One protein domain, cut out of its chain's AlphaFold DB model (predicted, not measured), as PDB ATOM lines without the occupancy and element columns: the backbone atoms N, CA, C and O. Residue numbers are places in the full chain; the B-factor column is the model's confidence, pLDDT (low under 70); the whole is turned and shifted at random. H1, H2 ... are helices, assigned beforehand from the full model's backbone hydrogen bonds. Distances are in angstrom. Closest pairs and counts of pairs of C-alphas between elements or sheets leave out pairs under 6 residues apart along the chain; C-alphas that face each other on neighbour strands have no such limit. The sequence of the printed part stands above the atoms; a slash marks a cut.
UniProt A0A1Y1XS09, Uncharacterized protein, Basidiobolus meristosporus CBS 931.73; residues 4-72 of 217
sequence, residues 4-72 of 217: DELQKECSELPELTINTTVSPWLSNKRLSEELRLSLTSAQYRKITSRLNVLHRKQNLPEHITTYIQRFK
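This is residues 4 to 72 of the 217 residues of an uncharacterized protein of Basidiobolus meristosporus CBS 931.73 (UniProt A0A1Y1XS09). Three helices, H1, H3 and H4, stand at the corners of a loose triangle, with the long helix H3 as one corner: H1 runs the same way as H3, near the end where H3 finishes, and H4 runs back the other way. The short helix H2 stands across the opposite end, near the first turns of H3 and the end of H4, and a long link without a named element makes a wide loop from H1 to H2. The printed part has 69 residues with four named helices, in the order H1, H2, H3, H4, and no named strand; the class is all helix. The whole is compact, with a radius of gyration of the C-alphas of 12.4 A, although no two helices clearly touch, and its C-alphas span 34 by 25 by 17 A.

Start with H1, residues 4 to 9, and look across to H3, residues 41 to 55. They are close but not clearly touching, with the C-alphas of Gln 7 and Leu 54 the closest at 6.7 A, and they run the same way at a shallow tilt of 10 degrees. H1 is apart from H2, residues 28 to 35. Near Asn 28 you find H3 again: H2 and H3 are close but not clearly touching, about perpendicular at 74 degrees, and their closest C-alphas, those of Asn 28 and Tyr 44, are 6.2 A apart. H4, residues 62 to 71, is close to H3 but not clearly touching it, the closest C-alphas being those of Leu 51 and Ile 68 at 7.5 A; the two run opposite ways at a shallow tilt of 33 degrees, only just short of steep. H4 is also close to H1 but not clearly touching it, with the C-alphas of Leu 6 and Ile 64 closest at 7.3 A. In the backbone, O i and N i+4 are within hydrogen-bond range for every pair in H1, H2 and H3, and for 5 of 6 pairs in H4.

Find C-alpha 4 at (231.273, 297.747, 276.669), where H1 begins; it is 9.0 A long and ends at residue 9. H2 runs 10.3 A from C-alpha 28 to C-alpha 35. Find C-alpha 41 at (243.503, 299.087, 261.944); from there H3, the longest helix, runs 20.5 A to C-alpha 55. H4 covers 14.7 A and ends with C-alpha 71 at (244.735, 305.392, 276.792).

The two C-alphas farthest apart are those of Pro 14 and Ser 38, at 34.0 A. The printed part has no cut. The link from H1 to H2, residues 10 to 27, is long, while that from H2 to H3 is tight and that from H3 to H4 is short. The mean pLDDT of the printed part is 82.7, and the model's confidence is low, under 70, at residues 17 to 23, inside the long link.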
ATOM      1  N   ASP A   4     232.722 297.828 276.872       79.31
ATOM      2  CA  ASP A   4     231.273 297.747 276.669       79.31
ATOM      3  C   ASP A   4     230.479 297.844 277.988       79.31
ATOM      4  O   ASP A   4     229.349 298.324 277.986       79.31
ATOM      5  N   GLU A   5     231.061 297.435 279.120       82.06
ATOM      6  CA  GLU A   5     230.444 297.580 280.450       82.06
ATOM      7  C   GLU A   5     230.480 299.046 280.898       82.06
ATOM      8  O   GLU A   5     229.451 299.605 281.271       82.06
ATOM      9  N   LEU A   6     231.630 299.704 280.727       78.62
ATOM     10  CA  LEU A   6     231.820 301.120 281.065       78.62
ATOM     11  C   LEU A   6     230.922 302.053 280.233       78.62
ATOM     12  O   LEU A   6     230.482 303.098 280.704       78.62
ATOM     13  N   GLN A   7     230.624 301.681 278.984       78.62
ATOM     14  CA  GLN A   7     229.688 302.432 278.143       78.62
ATOM     15  C   GLN A   7     228.242 302.340 278.625       78.62
ATOM     16  O   GLN A   7     227.516 303.326 278.525       78.62
ATOM     17  N   LYS A   8     227.823 301.177 279.135       83.25
ATOM     18  CA  LYS A   8     226.473 301.001 279.683       83.25
ATOM     19  C   LYS A   8     226.291 301.836 280.947       83.25
ATOM     20  O   LYS A   8     225.288 302.533 281.061       83.25
ATOM     21  N   GLU A   9     227.294 301.836 281.821       82.19
ATOM     22  CA  GLU A   9     227.309 302.611 283.068       82.19
ATOM     23  C   GLU A   9     227.233 304.128 282.824       82.19
ATOM     24  O   GLU A   9     226.559 304.848 283.548       82.19
ATOM     25  N   CYS A  10     227.865 304.624 281.757       70.25
ATOM     26  CA  CYS A  10     227.875 306.049 281.403       70.25
ATOM     27  C   CYS A  10     226.792 306.473 280.395       70.25
ATOM     28  O   CYS A  10     226.859 307.587 279.865       70.25
ATOM     29  N   SER A  11     225.829 305.605 280.071       78.81
ATOM     30  CA  SER A  11     224.836 305.888 279.022       78.81
ATOM     31  C   SER A  11     223.902 307.057 279.372       78.81
ATOM     32  O   SER A  11     223.544 307.828 278.482       78.81
ATOM     33  N   GLU A  12     223.603 307.241 280.660       81.19
ATOM     34  CA  GLU A  12     222.682 308.258 281.193       81.19
ATOM     35  C   GLU A  12     223.319 309.650 281.374       81.19
ATOM     36  O   GLU A  12     222.622 310.627 281.647       81.19
ATOM     37  N   LEU A  13     224.642 309.776 281.202       79.88
ATOM     38  CA  LEU A  13     225.352 311.035 281.440       79.88
ATOM     39  C   LEU A  13     225.181 312.043 280.283       79.88
ATOM     40  O   LEU A  13     225.206 311.650 279.102       79.88
ATOM     41  N   PRO A  14     225.083 313.352 280.595       80.19
ATOM     42  CA  PRO A  14     224.996 314.406 279.588       80.19
ATOM     43  C   PRO A  14     226.280 314.502 278.752       80.19
ATOM     44  O   PRO A  14     227.389 314.227 279.221       80.19
ATOM     45  N   GLU A  15     226.128 314.878 277.481       77.38
ATOM     46  CA  GLU A  15     227.238 315.025 276.535       77.38
ATOM     47  C   GLU A  15     227.791 316.453 276.531       77.38
ATOM     48  O   GLU A  15     227.051 317.433 276.551       77.38
ATOM     49  N   LEU A  16     229.113 316.570 276.454       70.31
ATOM     50  CA  LEU A  16     229.828 317.818 276.239       70.31
ATOM     51  C   LEU A  16     229.673 318.255 274.776       70.31
ATOM     52  O   LEU A  16     229.969 317.495 273.854       70.31
ATOM     53  N   THR A  17     229.308 319.516 274.549       61.19
ATOM     54  CA  THR A  17     229.145 320.144 273.222       61.19
ATOM     55  C   THR A  17     230.474 320.483 272.530       61.19
ATOM     56  O   THR A  17     230.573 321.450 271.771       61.19
ATOM     57  N   ILE A  18     231.538 319.725 272.798       59.72
ATOM     58  CA  ILE A  18     232.872 320.042 272.285       59.72
ATOM     59  C   ILE A  18     233.072 319.342 270.937       59.72
ATOM     60  O   ILE A  18     233.205 318.120 270.852       59.72
ATOM     61  N   ASN A  19     233.159 320.140 269.873       58.53
ATOM     62  CA  ASN A  19     233.558 319.694 268.539       58.53
ATOM     63  C   ASN A  19     235.078 319.453 268.487       58.53
ATOM     64  O   ASN A  19     235.831 320.219 267.888       58.53
ATOM     65  N   THR A  20     235.556 318.397 269.146       56.78
ATOM     66  CA  THR A  20     236.983 318.047 269.142       56.78
ATOM     67  C   THR A  20     237.347 317.336 267.837       56.78
ATOM     68  O   THR A  20     236.918 316.209 267.594       56.78
ATOM     69  N   THR A  21     238.157 317.975 266.987       54.34
ATOM     70  CA  THR A  21     238.587 317.430 265.681       54.34
ATOM     71  C   THR A  21     239.759 316.451 265.777       54.34
ATOM     72  O   THR A  21     239.975 315.652 264.865       54.34
ATOM     73  N   VAL A  22     240.517 316.480 266.876       64.12
ATOM     74  CA  VAL A  22     241.725 315.665 267.061       64.12
ATOM     75  C   VAL A  22     241.488 314.592 268.119       64.12
ATOM     76  O   VAL A  22     241.060 314.878 269.233       64.12
ATOM     77  N   SER A  23     241.805 313.344 267.778       65.88
ATOM     78  CA  SER A  23     241.753 312.211 268.706       65.88
ATOM     79  C   SER A  23     242.872 312.320 269.758       65.88
ATOM     80  O   SER A  23     244.043 312.276 269.372       65.88
ATOM     81  N   PRO A  24     242.561 312.383 271.068       75.75
ATOM     82  CA  PRO A  24     243.564 312.473 272.134       75.75
ATOM     83  C   PRO A  24     244.229 311.123 272.475       75.75
ATOM     84  O   PRO A  24     245.022 311.043 273.410       75.75
ATOM     85  N   TRP A  25     243.898 310.045 271.762       88.69
ATOM     86  CA  TRP A  25     244.309 308.673 272.090       88.69
ATOM     87  C   TRP A  25     245.723 308.307 271.608       88.69
ATOM     88  O   TRP A  25     246.256 308.921 270.678       88.69
ATOM     89  N   LEU A  26     246.333 307.281 272.221       89.62
ATOM     90  CA  LEU A  26     247.606 306.706 271.755       89.62
ATOM     91  C   LEU A  26     247.507 306.236 270.291       89.62
ATOM     92  O   LEU A  26     246.449 305.833 269.814       89.62
ATOM     93  N   SER A  27     248.640 306.245 269.581       88.38
ATOM     94  CA  SER A  27     248.728 305.667 268.233       88.38
ATOM     95  C   SER A  27     248.496 304.153 268.266       88.38
ATOM     96  O   SER A  27     248.763 303.515 269.281       88.38
ATOM     97  N   ASN A  28     248.076 303.556 267.141       89.69
ATOM     98  CA  ASN A  28     247.824 302.107 267.064       89.69
ATOM     99  C   ASN A  28     249.010 301.272 267.587       89.69
ATOM    100  O   ASN A  28     248.810 300.325 268.332       89.69
ATOM    101  N   LYS A  29     250.249 301.686 267.279       89.69
ATOM    102  CA  LYS A  29     251.466 301.018 267.765       89.69
ATOM    103  C   LYS A  29     251.574 301.039 269.293       89.69
ATOM    104  O   LYS A  29     251.626 299.979 269.907       89.69
ATOM    105  N   ARG A  30     251.523 302.222 269.916       89.06
ATOM    106  CA  ARG A  30     251.619 302.312 271.382       89.06
ATOM    107  C   ARG A  30     250.424 301.647 272.075       89.06
ATOM    108  O   ARG A  30     250.586 301.024 273.111       89.06
ATOM    109  N   LEU A  31     249.230 301.738 271.491       89.38
ATOM    110  CA  LEU A  31     248.035 301.079 272.024       89.38
ATOM    111  C   LEU A  31     248.156 299.545 271.954       89.38
ATOM    112  O   LEU A  31     247.750 298.865 272.891       89.38
ATOM    113  N   SER A  32     248.757 298.997 270.890       90.06
ATOM    114  CA  SER A  32     249.053 297.560 270.788       90.06
ATOM    115  C   SER A  32     250.094 297.078 271.796       90.06
ATOM    116  O   SER A  32     249.946 295.990 272.348       90.06
ATOM    117  N   GLU A  33     251.102 297.902 272.091       90.06
ATOM    118  CA  GLU A  33     252.108 297.627 273.123       90.06
ATOM    119  C   GLU A  33     251.475 297.634 274.521       90.06
ATOM    120  O   GLU A  33     251.665 296.695 275.291       90.06
ATOM    121  N   GLU A  34     250.654 298.647 274.810       88.81
ATOM    122  CA  GLU A  34     249.972 298.814 276.097       88.81
ATOM    123  C   GLU A  34     248.986 297.675 276.390       88.81
ATOM    124  O   GLU A  34     248.880 297.195 277.521       88.81
ATOM    125  N   LEU A  35     248.274 297.213 275.357       87.44
ATOM    126  CA  LEU A  35     247.363 296.073 275.452       87.44
ATOM    127  C   LEU A  35     248.072 294.722 275.301       87.44
ATOM    128  O   LEU A  35     247.446 293.698 275.559       87.44
ATOM    129  N   ARG A  36     249.350 294.704 274.895       87.31
ATOM    130  CA  ARG A  36     250.126 293.497 274.547       87.31
ATOM    131  C   ARG A  36     249.399 292.582 273.549       87.31
ATOM    132  O   ARG A  36     249.494 291.360 273.625       87.31
ATOM    133  N   LEU A  37     248.664 293.180 272.613       87.50
ATOM    134  CA  LEU A  37     247.875 292.496 271.586       87.50
ATOM    135  C   LEU A  37     248.223 293.064 270.214       87.50
ATOM    136  O   LEU A  37     248.449 294.261 270.077       87.50
ATOM    137  N   SER A  38     248.210 292.238 269.171       88.69
ATOM    138  CA  SER A  38     248.317 292.732 267.798       88.69
ATOM    139  C   SER A  38     246.963 293.283 267.335       88.69
ATOM    140  O   SER A  38     246.012 292.539 267.105       88.69
ATOM    141  N   LEU A  39     246.854 294.609 267.202       87.81
ATOM    142  CA  LEU A  39     245.621 295.250 266.739       87.81
ATOM    143  C   LEU A  39     245.638 295.548 265.242       87.81
ATOM    144  O   LEU A  39     246.501 296.253 264.713       87.81
ATOM    145  N   THR A  40     244.583 295.100 264.569       94.25
ATOM    146  CA  THR A  40     244.267 295.521 263.202       94.25
ATOM    147  C   THR A  40     243.772 296.970 263.200       94.25
ATOM    148  O   THR A  40     243.119 297.422 264.143       94.25
ATOM    149  N   SER A  41     243.990 297.705 262.106       90.25
ATOM    150  CA  SER A  41     243.503 299.087 261.944       90.25
ATOM    151  C   SER A  41     241.990 299.235 262.182       90.25
ATOM    152  O   SER A  41     241.550 300.229 262.759       90.25
ATOM    153  N   ALA A  42     241.191 298.237 261.796       92.62
ATOM    154  CA  ALA A  42     239.753 298.199 262.052       92.62
ATOM    155  C   ALA A  42     239.421 298.082 263.550       92.62
ATOM    156  O   ALA A  42     238.534 298.777 264.040       92.62
ATOM    157  N   GLN A  43     240.151 297.242 264.289       91.00
ATOM    158  CA  GLN A  43     239.979 297.080 265.737       91.00
ATOM    159  C   GLN A  43     240.384 298.362 266.473       91.00
ATOM    160  O   GLN A  43     239.642 298.837 267.327       91.00
ATOM    161  N   TYR A  44     241.487 298.990 266.060       91.00
ATOM    162  CA  TYR A  44     241.904 300.296 266.568       91.00
ATOM    163  C   TYR A  44     240.837 301.382 266.347       91.00
ATOM    164  O   TYR A  44     240.511 302.130 267.269       91.00
ATOM    165  N   ARG A  45     240.232 301.453 265.152       89.56
ATOM    166  CA  ARG A  45     239.124 302.386 264.867       89.56
ATOM    167  C   ARG A  45     237.907 302.128 265.757       89.56
ATOM    168  O   ARG A  45     237.314 303.084 266.236       89.56
ATOM    169  N   LYS A  46     237.563 300.859 266.011       90.44
ATOM    170  CA  LYS A  46     236.470 300.488 266.928       90.44
ATOM    171  C   LYS A  46     236.767 300.901 268.372       90.44
ATOM    172  O   LYS A  46     235.892 301.412 269.054       90.44
ATOM    173  N   ILE A  47     237.994 300.702 268.847       89.00
ATOM    174  CA  ILE A  47     238.386 301.092 270.208       89.00
ATOM    175  C   ILE A  47     238.382 302.614 270.351       89.00
ATOM    176  O   ILE A  47     237.793 303.142 271.287       89.00
ATOM    177  N   THR A  48     238.973 303.330 269.395       88.62
ATOM    178  CA  THR A  48     239.016 304.801 269.419       88.62
ATOM    179  C   THR A  48     237.639 305.435 269.254       88.62
ATOM    180  O   THR A  48     237.357 306.421 269.931       88.62
ATOM    181  N   SER A  49     236.746 304.872 268.431       87.19
ATOM    182  CA  SER A  49     235.364 305.356 268.338       87.19
ATOM    183  C   SER A  49     234.624 305.190 269.662       87.19
ATOM    184  O   SER A  49     233.937 306.111 270.093       87.19
ATOM    185  N   ARG A  50     234.819 304.065 270.354       87.44
ATOM    186  CA  ARG A  50     234.211 303.828 271.664       87.44
ATOM    187  C   ARG A  50     234.797 304.714 272.769       87.44
ATOM    188  O   ARG A  50     234.040 305.255 273.572       87.44
ATOM    189  N   LEU A  51     236.114 304.916 272.781       87.75
ATOM    190  CA  LEU A  51     236.775 305.861 273.687       87.75
ATOM    191  C   LEU A  51     236.302 307.302 273.442       87.75
ATOM    192  O   LEU A  51     236.094 308.042 274.399       87.75
ATOM    193  N   ASN A  52     236.059 307.694 272.184       86.69
ATOM    194  CA  ASN A  52     235.480 309.001 271.853       86.69
ATOM    195  C   ASN A  52     234.079 309.183 272.446       86.69
ATOM    196  O   ASN A  52     233.774 310.274 272.914       86.69
ATOM    197  N   VAL A  53     233.243 308.137 272.444       85.12
ATOM    198  CA  VAL A  53     231.912 308.185 273.076       85.12
ATOM    199  C   VAL A  53     232.040 308.450 274.575       85.12
ATOM    200  O   VAL A  53     231.391 309.357 275.083       85.12
ATOM    201  N   LEU A  54     232.928 307.731 275.270       83.56
ATOM    202  CA  LEU A  54     233.155 307.926 276.709       83.56
ATOM    203  C   LEU A  54     233.732 309.312 277.026       83.56
ATOM    204  O   LEU A  54     233.294 309.972 277.957       83.56
ATOM    205  N   HIS A  55     234.678 309.790 276.219       81.00
ATOM    206  CA  HIS A  55     235.313 311.096 276.407       81.00
ATOM    207  C   HIS A  55     234.368 312.284 276.196       81.00
ATOM    208  O   HIS A  55     234.661 313.388 276.649       81.00
ATOM    209  N   ARG A  56     233.258 312.085 275.479       78.88
ATOM    210  CA  ARG A  56     232.232 313.118 275.294       78.88
ATOM    211  C   ARG A  56     231.337 313.281 276.516       78.88
ATOM    212  O   ARG A  56     230.671 314.302 276.600       78.88
ATOM    213  N   LYS A  57     231.284 312.321 277.438       83.00
ATOM    214  CA  LYS A  57     230.414 312.411 278.616       83.00
ATOM    215  C   LYS A  57     230.983 313.387 279.651       83.00
ATOM    216  O   LYS A  57     232.195 313.463 279.848       83.00
ATOM    217  N   GLN A  58     230.102 314.144 280.298       78.75
ATOM    218  CA  GLN A  58     230.442 315.052 281.393       78.75
ATOM    219  C   GLN A  58     230.395 314.312 282.742       78.75
ATOM    220  O   GLN A  58     229.602 313.391 282.906       78.75
ATOM    221  N   ASN A  59     231.223 314.728 283.710       81.00
ATOM    222  CA  ASN A  59     231.257 314.197 285.086       81.00
ATOM    223  C   ASN A  59     231.464 312.670 285.177       81.00
ATOM    224  O   ASN A  59     230.677 311.955 285.792       81.00
ATOM    225  N   LEU A  60     232.536 312.167 284.557       82.62
ATOM    226  CA  LEU A  60     232.889 310.746 284.607       82.62
ATOM    227  C   LEU A  60     233.366 310.321 286.013       82.62
ATOM    228  O   LEU A  60     234.187 311.025 286.606       82.62
ATOM    229  N   PRO A  61     232.947 309.141 286.509       87.44
ATOM    230  CA  PRO A  61     233.496 308.532 287.719       87.44
ATOM    231  C   PRO A  61     235.028 308.403 287.690       87.44
ATOM    232  O   PRO A  61     235.642 308.226 286.630       87.44
ATOM    233  N   GLU A  62     235.660 308.431 288.865       85.56
ATOM    234  CA  GLU A  62     237.125 308.426 289.001       85.56
ATOM    235  C   GLU A  62     237.780 307.196 288.362       85.56
ATOM    236  O   GLU A  62     238.773 307.311 287.647       85.56
ATOM    237  N   HIS A  63     237.193 306.012 288.543       87.94
ATOM    238  CA  HIS A  63     237.739 304.767 288.001       87.94
ATOM    239  C   HIS A  63     237.737 304.742 286.458       87.94
ATOM    240  O   HIS A  63     238.686 304.249 285.839       87.94
ATOM    241  N   ILE A  64     236.716 305.332 285.824       84.56
ATOM    242  CA  ILE A  64     236.622 305.472 284.364       84.56
ATOM    243  C   ILE A  64     237.622 306.514 283.883       84.56
ATOM    244  O   ILE A  64     238.301 306.308 282.881       84.56
ATOM    245  N   THR A  65     237.770 307.602 284.631       84.44
ATOM    246  CA  THR A  65     238.757 308.642 284.345       84.44
ATOM    247  C   THR A  65     240.176 308.072 284.345       84.44
ATOM    248  O   THR A  65     240.898 308.264 283.367       84.44
ATOM    249  N   THR A  66     240.549 307.287 285.357       87.06
ATOM    250  CA  THR A  66     241.849 306.598 285.442       87.06
ATOM    251  C   THR A  66     242.050 305.614 284.286       87.06
ATOM    252  O   THR A  66     243.115 305.570 283.665       87.06
ATOM    253  N   TYR A  67     241.008 304.858 283.930       87.25
ATOM    254  CA  TYR A  67     241.048 303.931 282.798       87.25
ATOM    255  C   TYR A  67     241.237 304.654 281.458       87.25
ATOM    256  O   TYR A  67     242.062 304.254 280.641       87.25
ATOM    257  N   ILE A  68     240.508 305.747 281.231       86.62
ATOM    258  CA  ILE A  68     240.625 306.573 280.027       86.62
ATOM    259  C   ILE A  68     242.009 307.225 279.959       86.62
ATOM    260  O   ILE A  68     242.609 307.260 278.884       86.62
ATOM    261  N   GLN A  69     242.528 307.733 281.081       85.88
ATOM    262  CA  GLN A  69     243.848 308.367 281.161       85.88
ATOM    263  C   GLN A  69     244.969 307.434 280.698       85.88
ATOM    264  O   GLN A  69     245.850 307.886 279.972       85.88
ATOM    265  N   ARG A  70     244.884 306.134 281.001       87.75
ATOM    266  CA  ARG A  70     245.815 305.116 280.485       87.75
ATOM    267  C   ARG A  70     245.914 305.111 278.953       87.75
ATOM    268  O   ARG A  70     246.986 304.872 278.405       87.75
ATOM    269  N   PHE A  71     244.805 305.378 278.258       87.75
ATOM    270  CA  PHE A  71     244.735 305.392 276.792       87.75
ATOM    271  C   PHE A  71     244.840 306.785 276.174       87.75
ATOM    272  O   PHE A  71     244.841 306.907 274.942       87.75
ATOM    273  N   LYS A  72     244.923 307.840 276.989       86.38
ATOM    274  CA  LYS A  72     245.232 309.181 276.501       86.38
ATOM    275  C   LYS A  72     246.704 309.222 276.144       86.38
ATOM    276  O   LYS A  72     247.568 308.815 276.916       86.38
TER     277      LYS A  72